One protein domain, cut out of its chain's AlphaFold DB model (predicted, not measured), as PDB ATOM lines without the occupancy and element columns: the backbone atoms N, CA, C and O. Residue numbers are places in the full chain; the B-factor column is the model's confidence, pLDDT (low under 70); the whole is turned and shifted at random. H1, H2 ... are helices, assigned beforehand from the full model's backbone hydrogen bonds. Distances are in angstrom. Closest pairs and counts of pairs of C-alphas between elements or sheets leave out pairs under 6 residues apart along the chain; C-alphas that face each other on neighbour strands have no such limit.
ATOM      1  N   LYS A  24      30.063  38.919  66.216       84.50
ATOM      2  CA  LYS A  24      31.348  39.541  65.843       84.50
ATOM      3  C   LYS A  24      32.214  38.626  64.974       84.50
ATOM      4  O   LYS A  24      32.888  39.118  64.070       84.50
ATOM      5  N   LYS A  25      32.222  37.319  65.252       88.31
ATOM      6  CA  LYS A  25      32.972  36.329  64.467       88.31
ATOM      7  C   LYS A  25      32.373  36.174  63.067       88.31
ATOM      8  O   LYS A  25      33.119  36.219  62.097       88.31
ATOM      9  N   GLU A  26      31.053  36.043  62.974       84.75
ATOM     10  CA  GLU A  26      30.320  35.931  61.704       84.75
ATOM     11  C   GLU A  26      30.499  37.187  60.848       84.75
ATOM     12  O   GLU A  26      30.857  37.096  59.679       84.75
ATOM     13  N   PHE A  27      30.380  38.372  61.450       84.56
ATOM     14  CA  PHE A  27      30.609  39.631  60.743       84.56
ATOM     15  C   PHE A  27      32.050  39.783  60.239       84.56
ATOM     16  O   PHE A  27      32.275  40.307  59.148       84.56
ATOM     17  N   LYS A  28      33.039  39.321  61.016       88.19
ATOM     18  CA  LYS A  28      34.435  39.302  60.570       88.19
ATOM     19  C   LYS A  28      34.610  38.383  59.355       88.19
ATOM     20  O   LYS A  28      35.213  38.811  58.379       88.19
ATOM     21  N   ALA A  29      34.044  37.176  59.396       86.94
ATOM     22  CA  ALA A  29      34.102  36.233  58.280       86.94
ATOM     23  C   ALA A  29      33.421  36.792  57.020       86.94
ATOM     24  O   ALA A  29      34.000  36.751  55.938       86.94
ATOM     25  N   LEU A  30      32.241  37.402  57.165       84.19
ATOM     26  CA  LEU A  30      31.558  38.082  56.067       84.19
ATOM     27  C   LEU A  30      32.442  39.169  55.448       84.19
ATOM     28  O   LEU A  30      32.592  39.201  54.233       84.19
ATOM     29  N   LYS A  31      33.066  40.035  56.256       84.81
ATOM     30  CA  LYS A  31      33.956  41.097  55.754       84.81
ATOM     31  C   LYS A  31      35.136  40.577  54.929       84.81
ATOM     32  O   LYS A  31      35.631  41.298  54.067       84.81
ATOM     33  N   GLU A  32      35.594  39.364  55.213       87.19
ATOM     34  CA  GLU A  32      36.708  38.716  54.517       87.19
ATOM     35  C   GLU A  32      36.252  37.946  53.257       87.19
ATOM     36  O   GLU A  32      37.077  37.689  52.375       87.19
ATOM     37  N   SER A  33      34.950  37.647  53.133       83.69
ATOM     38  CA  SER A  33      34.357  36.892  52.017       83.69
ATOM     39  C   SER A  33      34.487  37.588  50.657       83.69
ATOM     40  O   SER A  33      34.546  38.818  50.546       83.69
ATOM     41  N   LYS A  34      34.456  36.793  49.580       80.88
ATOM     42  CA  LYS A  34      34.355  37.293  48.196       80.88
ATOM     43  C   LYS A  34      33.080  38.107  47.980       80.88
ATOM     44  O   LYS A  34      33.119  39.133  47.308       80.88
ATOM     45  N   VAL A  35      31.976  37.674  48.585       80.31
ATOM     46  CA  VAL A  35      30.657  38.313  48.481       80.31
ATOM     47  C   VAL A  35      30.717  39.766  48.958       80.31
ATOM     48  O   VAL A  35      30.294  40.678  48.251       80.31
ATOM     49  N   TYR A  36      31.314  40.007  50.128       79.06
ATOM     50  CA  TYR A  36      31.415  41.354  50.690       79.06
ATOM     51  C   TYR A  36      32.311  42.282  49.859       79.06
ATOM     52  O   TYR A  36      32.093  43.489  49.851       79.06
ATOM     53  N   LYS A  37      33.280  41.746  49.107       78.94
ATOM     54  CA  LYS A  37      34.106  42.539  48.176       78.94
ATOM     55  C   LYS A  37      33.331  43.007  46.942       78.94
ATOM     56  O   LYS A  37      33.721  43.992  46.326       78.94
ATOM     57  N   LEU A  38      32.245  42.320  46.583       75.25
ATOM     58  CA  LEU A  38      31.398  42.683  45.445       75.25
ATOM     59  C   LEU A  38      30.346  43.742  45.799       75.25
ATOM     60  O   LEU A  38      29.786  44.358  44.898       75.25
ATOM     61  N   LYS A  39      30.103  44.007  47.090       71.81
ATOM     62  CA  LYS A  39      29.022  44.897  47.547       71.81
ATOM     63  C   LYS A  39      29.073  46.306  46.939       71.81
ATOM     64  O   LYS A  39      28.030  46.874  46.664       71.81
ATOM     65  N   ASP A  40      30.274  46.856  46.732       69.31
ATOM     66  CA  ASP A  40      30.448  48.227  46.234       69.31
ATOM     67  C   ASP A  40      30.371  48.277  44.695       69.31
ATOM     68  O   ASP A  40      30.117  49.330  44.115       69.31
ATOM     69  N   LYS A  41      30.574  47.129  44.032       71.19
ATOM     70  CA  LYS A  41      30.449  46.973  42.576       71.19
ATOM     71  C   LYS A  41      29.010  46.703  42.143       71.19
ATOM     72  O   LYS A  41      28.644  47.015  41.015       71.19
ATOM     73  N   LEU A  42      28.205  46.117  43.027       71.06
ATOM     74  CA  LEU A  42      26.877  45.616  42.705       71.06
ATOM     75  C   LEU A  42      25.786  46.536  43.245       71.06
ATOM     76  O   LEU A  42      25.754  46.883  44.423       71.06
ATOM     77  N   LYS A  43      24.843  46.891  42.373       70.88
ATOM     78  CA  LYS A  43      23.621  47.600  42.759       70.88
ATOM     79  C   LYS A  43      22.517  46.576  42.995       70.88
ATOM     80  O   LYS A  43      21.914  46.089  42.043       70.88
ATOM     81  N   PHE A  44      22.273  46.242  44.260       72.00
ATOM     82  CA  PHE A  44      21.148  45.386  44.642       72.00
ATOM     83  C   PHE A  44      19.820  46.031  44.249       72.00
ATOM     84  O   PHE A  44      19.671  47.253  44.308       72.00
ATOM     85  N   LYS A  45      18.848  45.201  43.854       72.00
ATOM     86  CA  LYS A  45      17.522  45.673  43.429       72.00
ATOM     87  C   LYS A  45      16.725  46.247  44.601       72.00
ATOM     88  O   LYS A  45      15.946  47.177  44.411       72.00
ATOM     89  N   ASN A  46      16.907  45.680  45.792       79.75
ATOM     90  CA  ASN A  46      16.240  46.066  47.031       79.75
ATOM     91  C   ASN A  46      17.058  45.592  48.255       79.75
ATOM     92  O   ASN A  46      18.030  44.845  48.115       79.75
ATOM     93  N   GLU A  47      16.674  46.048  49.451       82.88
ATOM     94  CA  GLU A  47      17.327  45.652  50.711       82.88
ATOM     95  C   GLU A  47      17.110  44.166  51.040       82.88
ATOM     96  O   GLU A  47      17.988  43.530  51.621       82.88
ATOM     97  N   GLU A  48      15.984  43.582  50.620       85.81
ATOM     98  CA  GLU A  48      15.645  42.181  50.892       85.81
ATOM     99  C   GLU A  48      16.620  41.205  50.219       85.81
ATOM    100  O   GLU A  48      17.078  40.257  50.856       85.81
ATOM    101  N   ASP A  49      16.990  41.453  48.960       82.00
ATOM    102  CA  ASP A  49      17.972  40.658  48.217       82.00
ATOM    103  C   ASP A  49      19.359  40.751  48.866       82.00
ATOM    104  O   ASP A  49      20.081  39.754  48.959       82.00
ATOM    105  N   PHE A  50      19.728  41.937  49.357       82.56
ATOM    106  CA  PHE A  50      20.972  42.117  50.099       82.56
ATOM    107  C   PHE A  50      20.954  41.311  51.401       82.56
ATOM    108  O   PHE A  50      21.876  40.537  51.662       82.56
ATOM    109  N   ASP A  51      19.886  41.407  52.189       85.19
ATOM    110  CA  ASP A  51      19.723  40.628  53.416       85.19
ATOM    111  C   ASP A  51      19.754  39.118  53.156       85.19
ATOM    112  O   ASP A  51      20.345  38.357  53.931       85.19
ATOM    113  N   LEU A  52      19.128  38.671  52.066       88.44
ATOM    114  CA  LEU A  52      19.119  37.274  51.648       88.44
ATOM    115  C   LEU A  52      20.534  36.783  51.328       88.44
ATOM    116  O   LEU A  52      20.928  35.701  51.775       88.44
ATOM    117  N   LEU A  53      21.311  37.594  50.606       86.81
ATOM    118  CA  LEU A  53      22.714  37.330  50.316       86.81
ATOM    119  C   LEU A  53      23.538  37.248  51.599       86.81
ATOM    120  O   LEU A  53      24.272  36.282  51.777       86.81
ATOM    121  N   ILE A  54      23.411  38.220  52.506       84.62
ATOM    122  CA  ILE A  54      24.176  38.234  53.760       84.62
ATOM    123  C   ILE A  54      23.851  37.008  54.618       84.62
ATOM    124  O   ILE A  54      24.761  36.389  55.166       84.62
ATOM    125  N   LYS A  55      22.579  36.602  54.701       88.75
ATOM    126  CA  LYS A  55      22.163  35.405  55.455       88.75
ATOM    127  C   LYS A  55      22.707  34.103  54.864       88.75
ATOM    128  O   LYS A  55      22.920  33.152  55.608       88.75
ATOM    129  N   ASN A  56      22.942  34.061  53.552       91.12
ATOM    130  CA  ASN A  56      23.324  32.846  52.827       91.12
ATOM    131  C   ASN A  56      24.698  32.956  52.145       91.12
ATOM    132  O   ASN A  56      25.000  32.183  51.234       91.12
ATOM    133  N   TYR A  57      25.542  33.895  52.586       88.62
ATOM    134  CA  TYR A  57      26.766  34.260  51.869       88.62
ATOM    135  C   TYR A  57      27.704  33.066  51.667       88.62
ATOM    136  O   TYR A  57      28.304  32.956  50.608       88.62
ATOM    137  N   ALA A  58      27.785  32.146  52.635       89.44
ATOM    138  CA  ALA A  58      28.651  30.973  52.555       89.44
ATOM    139  C   ALA A  58      28.250  30.011  51.422       89.44
ATOM    140  O   ALA A  58      29.116  29.465  50.743       89.44
ATOM    141  N   LEU A  59      26.946  29.823  51.181       91.62
ATOM    142  CA  LEU A  59      26.456  28.996  50.071       91.62
ATOM    143  C   LEU A  59      26.737  29.658  48.723       91.62
ATOM    144  O   LEU A  59      27.168  28.990  47.784       91.62
ATOM    145  N   ILE A  60      26.511  30.971  48.643       91.94
ATOM    146  CA  ILE A  60      26.758  31.757  47.431       91.94
ATOM    147  C   ILE A  60      28.253  31.830  47.123       91.94
ATOM    148  O   ILE A  60      28.644  31.680  45.972       91.94
ATOM    149  N   GLU A  61      29.100  31.986  48.139       90.50
ATOM    150  CA  GLU A  61      30.555  32.063  47.999       90.50
ATOM    151  C   GLU A  61      31.156  30.811  47.348       90.50
ATOM    152  O   GLU A  61      32.117  30.935  46.589       90.50
ATOM    153  N   ASN A  62      30.548  29.637  47.554       91.94
ATOM    154  CA  ASN A  62      30.952  28.394  46.889       91.94
ATOM    155  C   ASN A  62      30.713  28.405  45.372       91.94
ATOM    156  O   ASN A  62      31.376  27.663  44.654       91.94
ATOM    157  N   LEU A  63      29.783  29.230  44.883       93.31
ATOM    158  CA  LEU A  63      29.517  29.394  43.452       93.31
ATOM    159  C   LEU A  63      30.375  30.500  42.820       93.31
ATOM    160  O   LEU A  63      30.459  30.574  41.597       93.31
ATOM    161  N   LEU A  64      31.006  31.366  43.623       91.31
ATOM    162  CA  LEU A  64      31.774  32.498  43.105       91.31
ATOM    163  C   LEU A  64      33.163  32.074  42.612       91.31
ATOM    164  O   LEU A  64      34.012  31.606  43.388       91.31
ATOM    165  N   THR A  65      33.453  32.352  41.341       90.50
ATOM    166  CA  THR A  65      34.729  32.013  40.690       90.50
ATOM    167  C   THR A  65      35.566  33.266  40.401       90.50
ATOM    168  O   THR A  65      35.349  34.329  40.989       90.50
ATOM    169  N   HIS A  66      36.587  33.141  39.556       89.44
ATOM    170  CA  HIS A  66      37.368  34.271  39.047       89.44
ATOM    171  C   HIS A  66      36.635  35.033  37.924       89.44
ATOM    172  O   HIS A  66      37.049  36.127  37.548       89.44
ATOM    173  N   TYR A  67      35.539  34.470  37.417       93.75
ATOM    174  CA  TYR A  67      34.752  34.982  36.308       93.75
ATOM    175  C   TYR A  67      33.752  36.044  36.786       93.75
ATOM    176  O   TYR A  67      32.684  35.745  37.322       93.75
ATOM    177  N   GLU A  68      34.119  37.318  36.625       90.75
ATOM    178  CA  GLU A  68      33.381  38.449  37.202       90.75
ATOM    179  C   GLU A  68      31.939  38.559  36.687       90.75
ATOM    180  O   GLU A  68      31.025  38.740  37.493       90.75
ATOM    181  N   ALA A  69      31.716  38.358  35.383       93.19
ATOM    182  CA  ALA A  69      30.379  38.423  34.792       93.19
ATOM    183  C   ALA A  69      29.424  37.373  35.386       93.19
ATOM    184  O   ALA A  69      28.256  37.665  35.629       93.19
ATOM    185  N   LEU A  70      29.911  36.162  35.677       95.50
ATOM    186  CA  LEU A  70      29.110  35.138  36.351       95.50
ATOM    187  C   LEU A  70      28.779  35.543  37.791       95.50
ATOM    188  O   LEU A  70      27.626  35.443  38.214       95.50
ATOM    189  N   ASN A  71      29.779  36.020  38.533       92.75
ATOM    190  CA  ASN A  71      29.606  36.424  39.927       92.75
ATOM    191  C   ASN A  71      28.538  37.516  40.080       92.75
ATOM    192  O   ASN A  71      27.722  37.454  40.999       92.75
ATOM    193  N   GLU A  72      28.515  38.495  39.172       91.00
ATOM    194  CA  GLU A  72      27.496  39.543  39.148       91.00
ATOM    195  C   GLU A  72      26.088  38.961  38.968       91.00
ATOM    196  O   GLU A  72      25.182  39.262  39.747       91.00
ATOM    197  N   VAL A  73      25.909  38.064  37.996       94.06
ATOM    198  CA  VAL A  73      24.600  37.469  37.689       94.06
ATOM    199  C   VAL A  73      24.100  36.597  38.844       94.06
ATOM    200  O   VAL A  73      22.912  36.648  39.166       94.06
ATOM    201  N   ILE A  74      24.984  35.840  39.503       94.25
ATOM    202  CA  ILE A  74      24.644  35.049  40.697       94.25
ATOM    203  C   ILE A  74      24.116  35.962  41.806       94.25
ATOM    204  O   ILE A  74      23.056  35.701  42.374       94.25
ATOM    205  N   VAL A  75      24.843  37.039  42.112       90.25
ATOM    206  CA  VAL A  75      24.504  37.914  43.239       90.25
ATOM    207  C   VAL A  75      23.234  38.724  42.964       90.25
ATOM    208  O   VAL A  75      22.388  38.843  43.849       90.25
ATOM    209  N   LEU A  76      23.045  39.223  41.738       90.31
ATOM    210  CA  LEU A  76      21.843  39.974  41.345       90.31
ATOM    211  C   LEU A  76      20.574  39.110  41.246       90.31
ATOM    212  O   LEU A  76      19.470  39.652  41.152       90.31
ATOM    213  N   ASN A  77      20.717  37.782  41.264       93.62
ATOM    214  CA  ASN A  77      19.613  36.823  41.211       93.62
ATOM    215  C   ASN A  77      19.639  35.848  42.404       93.62
ATOM    216  O   ASN A  77      19.185  34.708  42.290       93.62
ATOM    217  N   VAL A  78      20.146  36.290  43.562       92.50
ATOM    218  CA  VAL A  78      20.372  35.439  44.744       92.50
ATOM    219  C   VAL A  78      19.119  34.687  45.205       92.50
ATOM    220  O   VAL A  78      19.201  33.503  45.525       92.50
ATOM    221  N   ALA A  79      17.943  35.322  45.164       93.19
ATOM    222  CA  ALA A  79      16.679  34.678  45.519       93.19
ATOM    223  C   ALA A  79      16.366  33.468  44.629       93.19
ATOM    224  O   ALA A  79      15.939  32.420  45.118       93.19
ATOM    225  N   PHE A  80      16.628  33.590  43.325       95.56
ATOM    226  CA  PHE A  80      16.471  32.484  42.388       95.56
ATOM    227  C   PHE A  80      17.526  31.401  42.624       95.56
ATOM    228  O   PHE A  80      17.182  30.222  42.711       95.56
ATOM    229  N   VAL A  81      18.793  31.804  42.773       96.31
ATOM    230  CA  VAL A  81      19.915  30.882  42.985       96.31
ATOM    231  C   VAL A  81      19.699  30.035  44.233       96.31
ATOM    232  O   VAL A  81      19.879  28.829  44.169       96.31
ATOM    233  N   LEU A  82      19.266  30.618  45.352       95.50
ATOM    234  CA  LEU A  82      19.006  29.844  46.569       95.50
ATOM    235  C   LEU A  82      17.829  28.881  46.408       95.50
ATOM    236  O   LEU A  82      17.881  27.764  46.915       95.50
ATOM    237  N   LYS A  83      16.776  29.293  45.694       96.19
ATOM    238  CA  LYS A  83      15.604  28.444  45.463       96.19
ATOM    239  C   LYS A  83      15.933  27.214  44.610       96.19
ATOM    240  O   LYS A  83      15.350  26.158  44.837       96.19
ATOM    241  N   TYR A  84      16.842  27.350  43.645       97.12
ATOM    242  CA  TYR A  84      17.206  26.295  42.692       97.12
ATOM    243  C   TYR A  84      18.707  25.987  42.717       97.12
ATOM    244  O   TYR A  84      19.320  25.755  41.674       97.12
ATOM    245  N   TYR A  85      19.295  25.997  43.917       96.50
ATOM    246  CA  TYR A  85      20.742  25.921  44.112       96.50
ATOM    247  C   TYR A  85      21.363  24.705  43.436       96.50
ATOM    248  O   TYR A  85      22.371  24.848  42.752       96.50
ATOM    249  N   ASP A  86      20.749  23.531  43.579       96.31
ATOM    250  CA  ASP A  86      21.290  22.290  43.024       96.31
ATOM    251  C   ASP A  86      21.351  22.326  41.490       96.31
ATOM    252  O   ASP A  86      22.375  21.966  40.917       96.31
ATOM    253  N   GLU A  87      20.311  22.834  40.820       97.38
ATOM    254  CA  GLU A  87      20.283  22.949  39.354       97.38
ATOM    255  C   GLU A  87      21.296  23.979  38.842       97.38
ATOM    256  O   GLU A  87      22.012  23.725  37.869       97.38
ATOM    257  N   VAL A  88      21.389  25.131  39.516       97.94
ATOM    258  CA  VAL A  88      22.369  26.177  39.183       97.94
ATOM    259  C   VAL A  88      23.785  25.646  39.399       97.94
ATOM    260  O   VAL A  88      24.611  25.701  38.494       97.94
ATOM    261  N   SER A  89      24.068  25.076  40.569       97.25
ATOM    262  CA  SER A  89      25.380  24.527  40.914       97.25
ATOM    263  C   SER A  89      25.800  23.414  39.952       97.25
ATOM    264  O   SER A  89      26.934  23.413  39.470       97.25
ATOM    265  N   LEU A  90      24.888  22.498  39.611       97.38
ATOM    266  CA  LEU A  90      25.151  21.417  38.663       97.38
ATOM    267  C   LEU A  90      25.497  21.953  37.268       97.38
ATOM    268  O   LEU A  90      26.433  21.460  36.638       97.38
ATOM    269  N   TRP A  91      24.784  22.976  36.795       97.81
ATOM    270  CA  TRP A  91      25.081  23.618  35.517       97.81
ATOM    271  C   TRP A  91      26.427  24.350  35.526       97.81
ATOM    272  O   TRP A  91      27.264  24.084  34.664       97.81
ATOM    273  N   LEU A  92      26.665  25.218  36.512       97.75
ATOM    274  CA  LEU A  92      27.883  26.034  36.589       97.75
ATOM    275  C   LEU A  92      29.153  25.187  36.767       97.75
ATOM    276  O   LEU A  92      30.228  25.570  36.316       97.75
ATOM    277  N   ASN A  93      29.040  24.004  37.382       96.75
ATOM    278  CA  ASN A  93      30.155  23.065  37.518       96.75
ATOM    279  C   ASN A  93      30.330  22.123  36.316       96.75
ATOM    280  O   ASN A  93      31.299  21.357  36.280       96.75
ATOM    281  N   SER A  94      29.422  22.160  35.339       98.06
ATOM    282  CA  SER A  94      29.482  21.290  34.167       98.06
ATOM    283  C   SER A  94      30.656  21.644  33.251       98.06
ATOM    284  O   SER A  94      31.089  22.793  33.156       98.06
ATOM    285  N   LYS A  95      31.162  20.637  32.536       97.81
ATOM    286  CA  LYS A  95      32.205  20.824  31.519       97.81
ATOM    287  C   LYS A  95      31.739  21.769  30.404       97.81
ATOM    288  O   LYS A  95      32.483  22.652  29.997       97.81
ATOM    289  N   GLU A  96      30.494  21.603  29.967       97.12
ATOM    290  CA  GLU A  96      29.877  22.400  28.905       97.12
ATOM    291  C   GLU A  96      29.843  23.894  29.248       97.12
ATOM    292  O   GLU A  96      30.228  24.721  28.417       97.12
ATOM    293  N   PHE A  97      29.439  24.247  30.474       97.56
ATOM    294  CA  PHE A  97      29.429  25.639  30.917       97.56
ATOM    295  C   PHE A  97      30.836  26.249  30.890       97.56
ATOM    296  O   PHE A  97      31.020  27.354  30.377       97.56
ATOM    297  N   LYS A  98      31.834  25.509  31.392       96.69
ATOM    298  CA  LYS A  98      33.226  25.974  31.445       96.69
ATOM    299  C   LYS A  98      33.785  26.258  30.056       96.69
ATOM    300  O   LYS A  98      34.212  27.375  29.791       96.69
ATOM    301  N   GLU A  99      33.671  25.295  29.143       96.62
ATOM    302  CA  GLU A  99      34.214  25.412  27.783       96.62
ATOM    303  C   GLU A  99      33.481  26.472  26.940       96.62
ATOM    304  O   GLU A  99      34.069  27.111  26.060       96.62
ATOM    305  N   THR A 100      32.181  26.668  27.185       94.00
ATOM    306  CA  THR A 100      31.352  27.579  26.384       94.00
ATOM    307  C   THR A 100      31.403  29.016  26.892       94.00
ATOM    308  O   THR A 100      31.433  29.938  26.074       94.00
ATOM    309  N   TYR A 101      31.431  29.217  28.214       95.88
ATOM    310  CA  TYR A 101      31.272  30.534  28.833       95.88
ATOM    311  C   TYR A 101      32.493  30.972  29.645       95.88
ATOM    312  O   TYR A 101      33.005  32.062  29.395       95.88
ATOM    313  N   GLU A 102      32.967  30.152  30.587       95.50
ATOM    314  CA  GLU A 102      34.040  30.550  31.517       95.50
ATOM    315  C   GLU A 102      35.392  30.701  30.806       95.50
ATOM    316  O   GLU A 102      35.985  31.776  30.848       95.50
ATOM    317  N   ASP A 103      35.830  29.684  30.059       95.75
ATOM    318  CA  ASP A 103      37.124  29.672  29.360       95.75
ATOM    319  C   ASP A 103      37.215  30.767  28.286       95.75
ATOM    320  O   ASP A 103      38.291  31.284  27.980       95.75
ATOM    321  N   LYS A 104      36.067  31.144  27.715       94.69
ATOM    322  CA  LYS A 104      35.949  32.217  26.716       94.69
ATOM    323  C   LYS A 104      35.679  33.586  27.336       94.69
ATOM    324  O   LYS A 104      35.570  34.561  26.597       94.69
ATOM    325  N   ASN A 105      35.545  33.661  28.663       95.12
ATOM    326  CA  ASN A 105      35.159  34.856  29.407       95.12
ATOM    327  C   ASN A 105      33.947  35.569  28.779       95.12
ATOM    328  O   ASN A 105      33.963  36.774  28.517       95.12
ATOM    329  N   HIS A 106      32.901  34.800  28.472       95.00
ATOM    330  CA  HIS A 106      31.714  35.303  27.789       95.00
ATOM    331  C   HIS A 106      31.067  36.446  28.606       95.00
ATOM    332  O   HIS A 106      30.948  36.348  29.823       95.00
ATOM    333  N   PRO A 107      30.613  37.560  28.021       95.38
ATOM    334  CA  PRO A 107      30.137  38.687  28.832       95.38
ATOM    335  C   PRO A 107      28.791  38.426  29.536       95.38
ATOM    336  O   PRO A 107      28.467  39.095  30.512       95.38
ATOM    337  N   TYR A 108      28.007  37.451  29.060       96.12
ATOM    338  CA  TYR A 108      26.655  37.167  29.561       96.12
ATOM    339  C   TYR A 108      26.431  35.665  29.813       96.12
ATOM    340  O   TYR A 108      25.732  35.019  29.034       96.12
ATOM    341  N   PRO A 109      27.062  35.063  30.835       97.06
ATOM    342  CA  PRO A 109      26.869  33.646  31.145       97.06
ATOM    343  C   PRO A 109      25.452  33.382  31.688       97.06
ATOM    344  O   PRO A 109      24.999  34.140  32.554       97.06
ATOM    345  N   PRO A 110      24.754  32.325  31.227       97.44
ATOM    346  CA  PRO A 110      23.435  31.953  31.731       97.44
ATOM    347  C   PRO A 110      23.525  31.179  33.055       97.44
ATOM    348  O   PRO A 110      24.368  30.293  33.203       97.44
ATOM    349  N   LEU A 111      22.608  31.440  33.996       97.62
ATOM    350  CA  LEU A 111      22.554  30.704  35.278       97.62
ATOM    351  C   LEU A 111      21.984  29.285  35.182       97.62
ATOM    352  O   LEU A 111      22.110  28.514  36.132       97.62
ATOM    353  N   LEU A 112      21.346  28.936  34.067       97.94
ATOM    354  CA  LEU A 112      20.769  27.615  33.821       97.94
ATOM    355  C   LEU A 112      21.232  27.096  32.464       97.94
ATOM    356  O   LEU A 112      21.488  27.891  31.561       97.94
ATOM    357  N   ASN A 113      21.264  25.772  32.312       96.69
ATOM    358  CA  ASN A 113      21.595  25.114  31.050       96.69
ATOM    359  C   ASN A 113      20.531  25.429  29.977       96.69
ATOM    360  O   ASN A 113      19.417  24.912  30.098       96.69
ATOM    361  N   PRO A 114      20.849  26.198  28.917       94.44
ATOM    362  CA  PRO A 114      19.873  26.580  27.897       94.44
ATOM    363  C   PRO A 114      19.235  25.407  27.149       94.44
ATOM    364  O   PRO A 114      18.071  25.480  26.759       94.44
ATOM    365  N   ASP A 115      19.970  24.315  26.960       92.56
ATOM    366  CA  ASP A 115      19.494  23.149  26.221       92.56
ATOM    367  C   ASP A 115      18.433  22.394  27.019       92.56
ATOM    368  O   ASP A 115      17.377  22.074  26.470       92.56
ATOM    369  N   LYS A 116      18.627  22.241  28.337       95.06
ATOM    370  CA  LYS A 116      17.597  21.683  29.231       95.06
ATOM    371  C   LYS A 116      16.331  22.538  29.287       95.06
ATOM    372  O   LYS A 116      15.240  21.994  29.414       95.06
ATOM    373  N   LEU A 117      16.445  23.865  29.186       95.31
ATOM    374  CA  LEU A 117      15.278  24.758  29.239       95.31
ATOM    375  C   LEU A 117      14.309  24.559  28.064       95.31
ATOM    376  O   LEU A 117      13.136  24.918  28.184       95.31
ATOM    377  N   ASN A 118      14.784  24.012  26.939       91.06
ATOM    378  CA  ASN A 118      13.947  23.701  25.779       91.06
ATOM    379  C   ASN A 118      13.131  22.403  25.953       91.06
ATOM    380  O   ASN A 118      12.214  22.182  25.166       91.06
ATOM    381  N   ASP A 119      13.436  21.563  26.949       93.31
ATOM    382  CA  ASP A 119      12.647  20.367  27.260       93.31
ATOM    383  C   ASP A 119      11.382  20.751  28.040       93.31
ATOM    384  O   ASP A 119      11.445  21.245  29.168       93.31
ATOM    385  N   GLU A 120      10.213  20.500  27.451       89.31
ATOM    386  CA  GLU A 120       8.904  20.800  28.041       89.31
ATOM    387  C   GLU A 120       8.675  20.056  29.370       89.31
ATOM    388  O   GLU A 120       7.975  20.563  30.252       89.31
ATOM    389  N   ASN A 121       9.324  18.908  29.584       93.88
ATOM    390  CA  ASN A 121       9.211  18.146  30.830       93.88
ATOM    391  C   ASN A 121      10.107  18.687  31.949       93.88
ATOM    392  O   ASN A 121       9.914  18.344  33.119       93.88
ATOM    393  N   TYR A 122      11.070  19.554  31.630       95.38
ATOM    394  CA  TYR A 122      11.974  20.096  32.631       95.38
ATOM    395  C   TYR A 122      11.234  21.030  33.600       95.38
ATOM    396  O   TYR A 122      10.373  21.840  33.232       95.38
ATOM    397  N   ILE A 123      11.559  20.924  34.892       93.25
ATOM    398  CA  ILE A 123      10.877  21.678  35.954       93.25
ATOM    399  C   ILE A 123      11.067  23.193  35.819       93.25
ATOM    400  O   ILE A 123      10.193  23.950  36.231       93.25
ATOM    401  N   LEU A 124      12.155  23.625  35.179       95.75
ATOM    402  CA  LEU A 124      12.471  25.026  34.904       95.75
ATOM    403  C   LEU A 124      12.459  25.343  33.406       95.75
ATOM    404  O   LEU A 124      13.210  26.203  32.972       95.75
ATOM    405  N   ASN A 125      11.653  24.651  32.600       95.62
ATOM    406  CA  ASN A 125      11.539  24.960  31.172       95.62
ATOM    407  C   ASN A 125      11.212  26.453  30.904       95.62
ATOM    408  O   ASN A 125      10.751  27.187  31.788       95.62
ATOM    409  N   TYR A 126      11.420  26.907  29.667       95.62
ATOM    410  CA  TYR A 126      11.179  28.304  29.282       95.62
ATOM    411  C   TYR A 126       9.741  28.806  29.539       95.62
ATOM    412  O   TYR A 126       9.548  29.998  29.755       95.62
ATOM    413  N   GLU A 127       8.726  27.937  29.558       94.62
ATOM    414  CA  GLU A 127       7.334  28.327  29.853       94.62
ATOM    415  C   GLU A 127       7.116  28.721  31.317       94.62
ATOM    416  O   GLU A 127       6.237  29.525  31.628       94.62
ATOM    417  N   LYS A 128       7.931  28.181  32.228       95.69
ATOM    418  CA  LYS A 128       7.800  28.390  33.676       95.69
ATOM    419  C   LYS A 128       8.608  29.582  34.189       95.69
ATOM    420  O   LYS A 128       8.455  29.962  35.351       95.69
ATOM    421  N   ILE A 129       9.466  30.174  33.357       96.62
ATOM    422  CA  ILE A 129      10.326  31.297  33.737       96.62
ATOM    423  C   ILE A 129       9.753  32.602  33.158       96.62
ATOM    424  O   ILE A 129       9.594  32.737  31.946       96.62
ATOM    425  N   PRO A 130       9.466  33.620  33.988       96.56
ATOM    426  CA  PRO A 130       9.052  34.923  33.484       96.56
ATOM    427  C   PRO A 130      10.150  35.585  32.644       96.56
ATOM    428  O   PRO A 130      11.317  35.607  33.034       96.56
ATOM    429  N   ALA A 131       9.767  36.240  31.546       95.75
ATOM    430  CA  ALA A 131      10.704  36.884  30.621       95.75
ATOM    431  C   ALA A 131      11.642  37.918  31.282       95.75
ATOM    432  O   ALA A 131      12.803  38.045  30.894       95.75
ATOM    433  N   ASN A 132      11.155  38.647  32.296       95.75
ATOM    434  CA  ASN A 132      11.982  39.574  33.079       95.75
ATOM    435  C   ASN A 132      13.138  38.849  33.770       95.75
ATOM    436  O   ASN A 132      14.279  39.285  33.668       95.75
ATOM    437  N   LEU A 133      12.836  37.730  34.424       96.50
ATOM    438  CA  LEU A 133      13.821  36.941  35.147       96.50
ATOM    439  C   LEU A 133      14.787  36.252  34.175       96.50
ATOM    440  O   LEU A 133      15.990  36.250  34.401       96.50
ATOM    441  N   ALA A 134      14.288  35.741  33.046       97.56
ATOM    442  CA  ALA A 134      15.134  35.158  32.008       97.56
ATOM    443  C   ALA A 134      16.179  36.154  31.468       97.56
ATOM    444  O   ALA A 134      17.350  35.804  31.326       97.56
ATOM    445  N   TRP A 135      15.781  37.414  31.256       97.12
ATOM    446  CA  TRP A 135      16.698  38.492  30.875       97.12
ATOM    447  C   TRP A 135      17.758  38.770  31.949       97.12
ATOM    448  O   TRP A 135      18.934  38.956  31.634       97.12
ATOM    449  N   GLU A 136      17.358  38.819  33.219       95.94
ATOM    450  CA  GLU A 136      18.254  39.094  34.351       95.94
ATOM    451  C   GLU A 136      19.258  37.964  34.601       95.94
ATOM    452  O   GLU A 136      20.381  38.229  35.021       95.94
ATOM    453  N   MET A 137      18.880  36.725  34.286       97.31
ATOM    454  CA  MET A 137      19.722  35.530  34.407       97.31
ATOM    455  C   MET A 137      20.512  35.208  33.129       97.31
ATOM    456  O   MET A 137      21.089  34.125  33.035       97.31
ATOM    457  N   ASN A 138      20.520  36.125  32.151       97.44
ATOM    458  CA  ASN A 138      21.182  35.981  30.850       97.44
ATOM    459  C   ASN A 138      20.789  34.704  30.089       97.44
ATOM    460  O   ASN A 138      21.619  34.101  29.412       97.44
TER     461      ASN A 138
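What this domain is: This is residues 24 to 138 of the 243 residues of an uncharacterized protein of Campylobacter upsaliensis (UniProt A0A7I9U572). Ten short helices are strung one after another along an elongated body, roughly in chain order, with H1 at one end, H2, H3 and H4 grouped next to it, H5 and H6 near the middle, and H7 and H8 beyond them. H9 and the loop of residues 118 to 130 lie toward the other end, and from there the chain folds back to H10, which comes close to H5. The printed part has 115 residues, with helices H1 to H10 in that order and no named strand, and its class is all helix. It is compact, with a radius of gyration of the C-alphas of 14.4 A, and its C-alphas span 47 by 29 by 22 A.

Where its parts are: Find C-alpha 24 at (31.348, 39.541, 65.843); from there H1 runs through residues 24 to 32, 12.6 A long. Read on to H2, residues 34 to 38, and H3, residues 47 to 55, 12.3 A long. H4 holds residues 57 to 61. At C-alpha 68, (33.381, 38.449, 37.202), you enter H5, residues 68 to 76, 12.4 A long. Next come H6, residues 78 to 83, H7, residues 85 to 92 and 10.4 A long, and H8, residues 95 to 102 and 9.9 A long. H9 is residues 114 to 117, and H10, residues 131 to 136, ends at C-alpha 136, (18.254, 39.094, 34.351).

How they stand to each other: Start at H1, which is close to but not clearly touching H2; their closest C-alphas, of Leu 30 and Tyr 36, are 6.3 A apart. H2 touches H4, where the closest C-alphas are those of Val 35 and Glu 61, 6.3 A apart. H3 touches H6 at a steep tilt of 60 degrees, the same way, closest at the C-alphas of Leu 53 and Val 78, 6.3 A apart. H5 is near H2 and H8. H6 and H7 are close but not clearly touching, with the closest C-alphas, of Val 81 and Val 88, 6.5 A apart. H7 and H8 are likewise close but not clearly touching, about perpendicular at 77 degrees, closest at the C-alphas of Trp 91 and Phe 97, 6.6 A apart. H10 is close to but not clearly touching H5, closest at the C-alphas of Glu 136 and Val 73, 7.4 A apart. H9 is apart from H7, H8 and H10. Each O i to N i+4 pair is within hydrogen-bond range in H1 to H8 and H10; H9 is too short for such a pair.

The domain as a whole: The C-alphas farthest apart, of Lys 24 and Glu 120, are 47.8 A apart. The printed part has no cut. The links H8 to H9 and H9 to H10 are long. Mean pLDDT of the printed part is 91.0, and residue 40 is under 70.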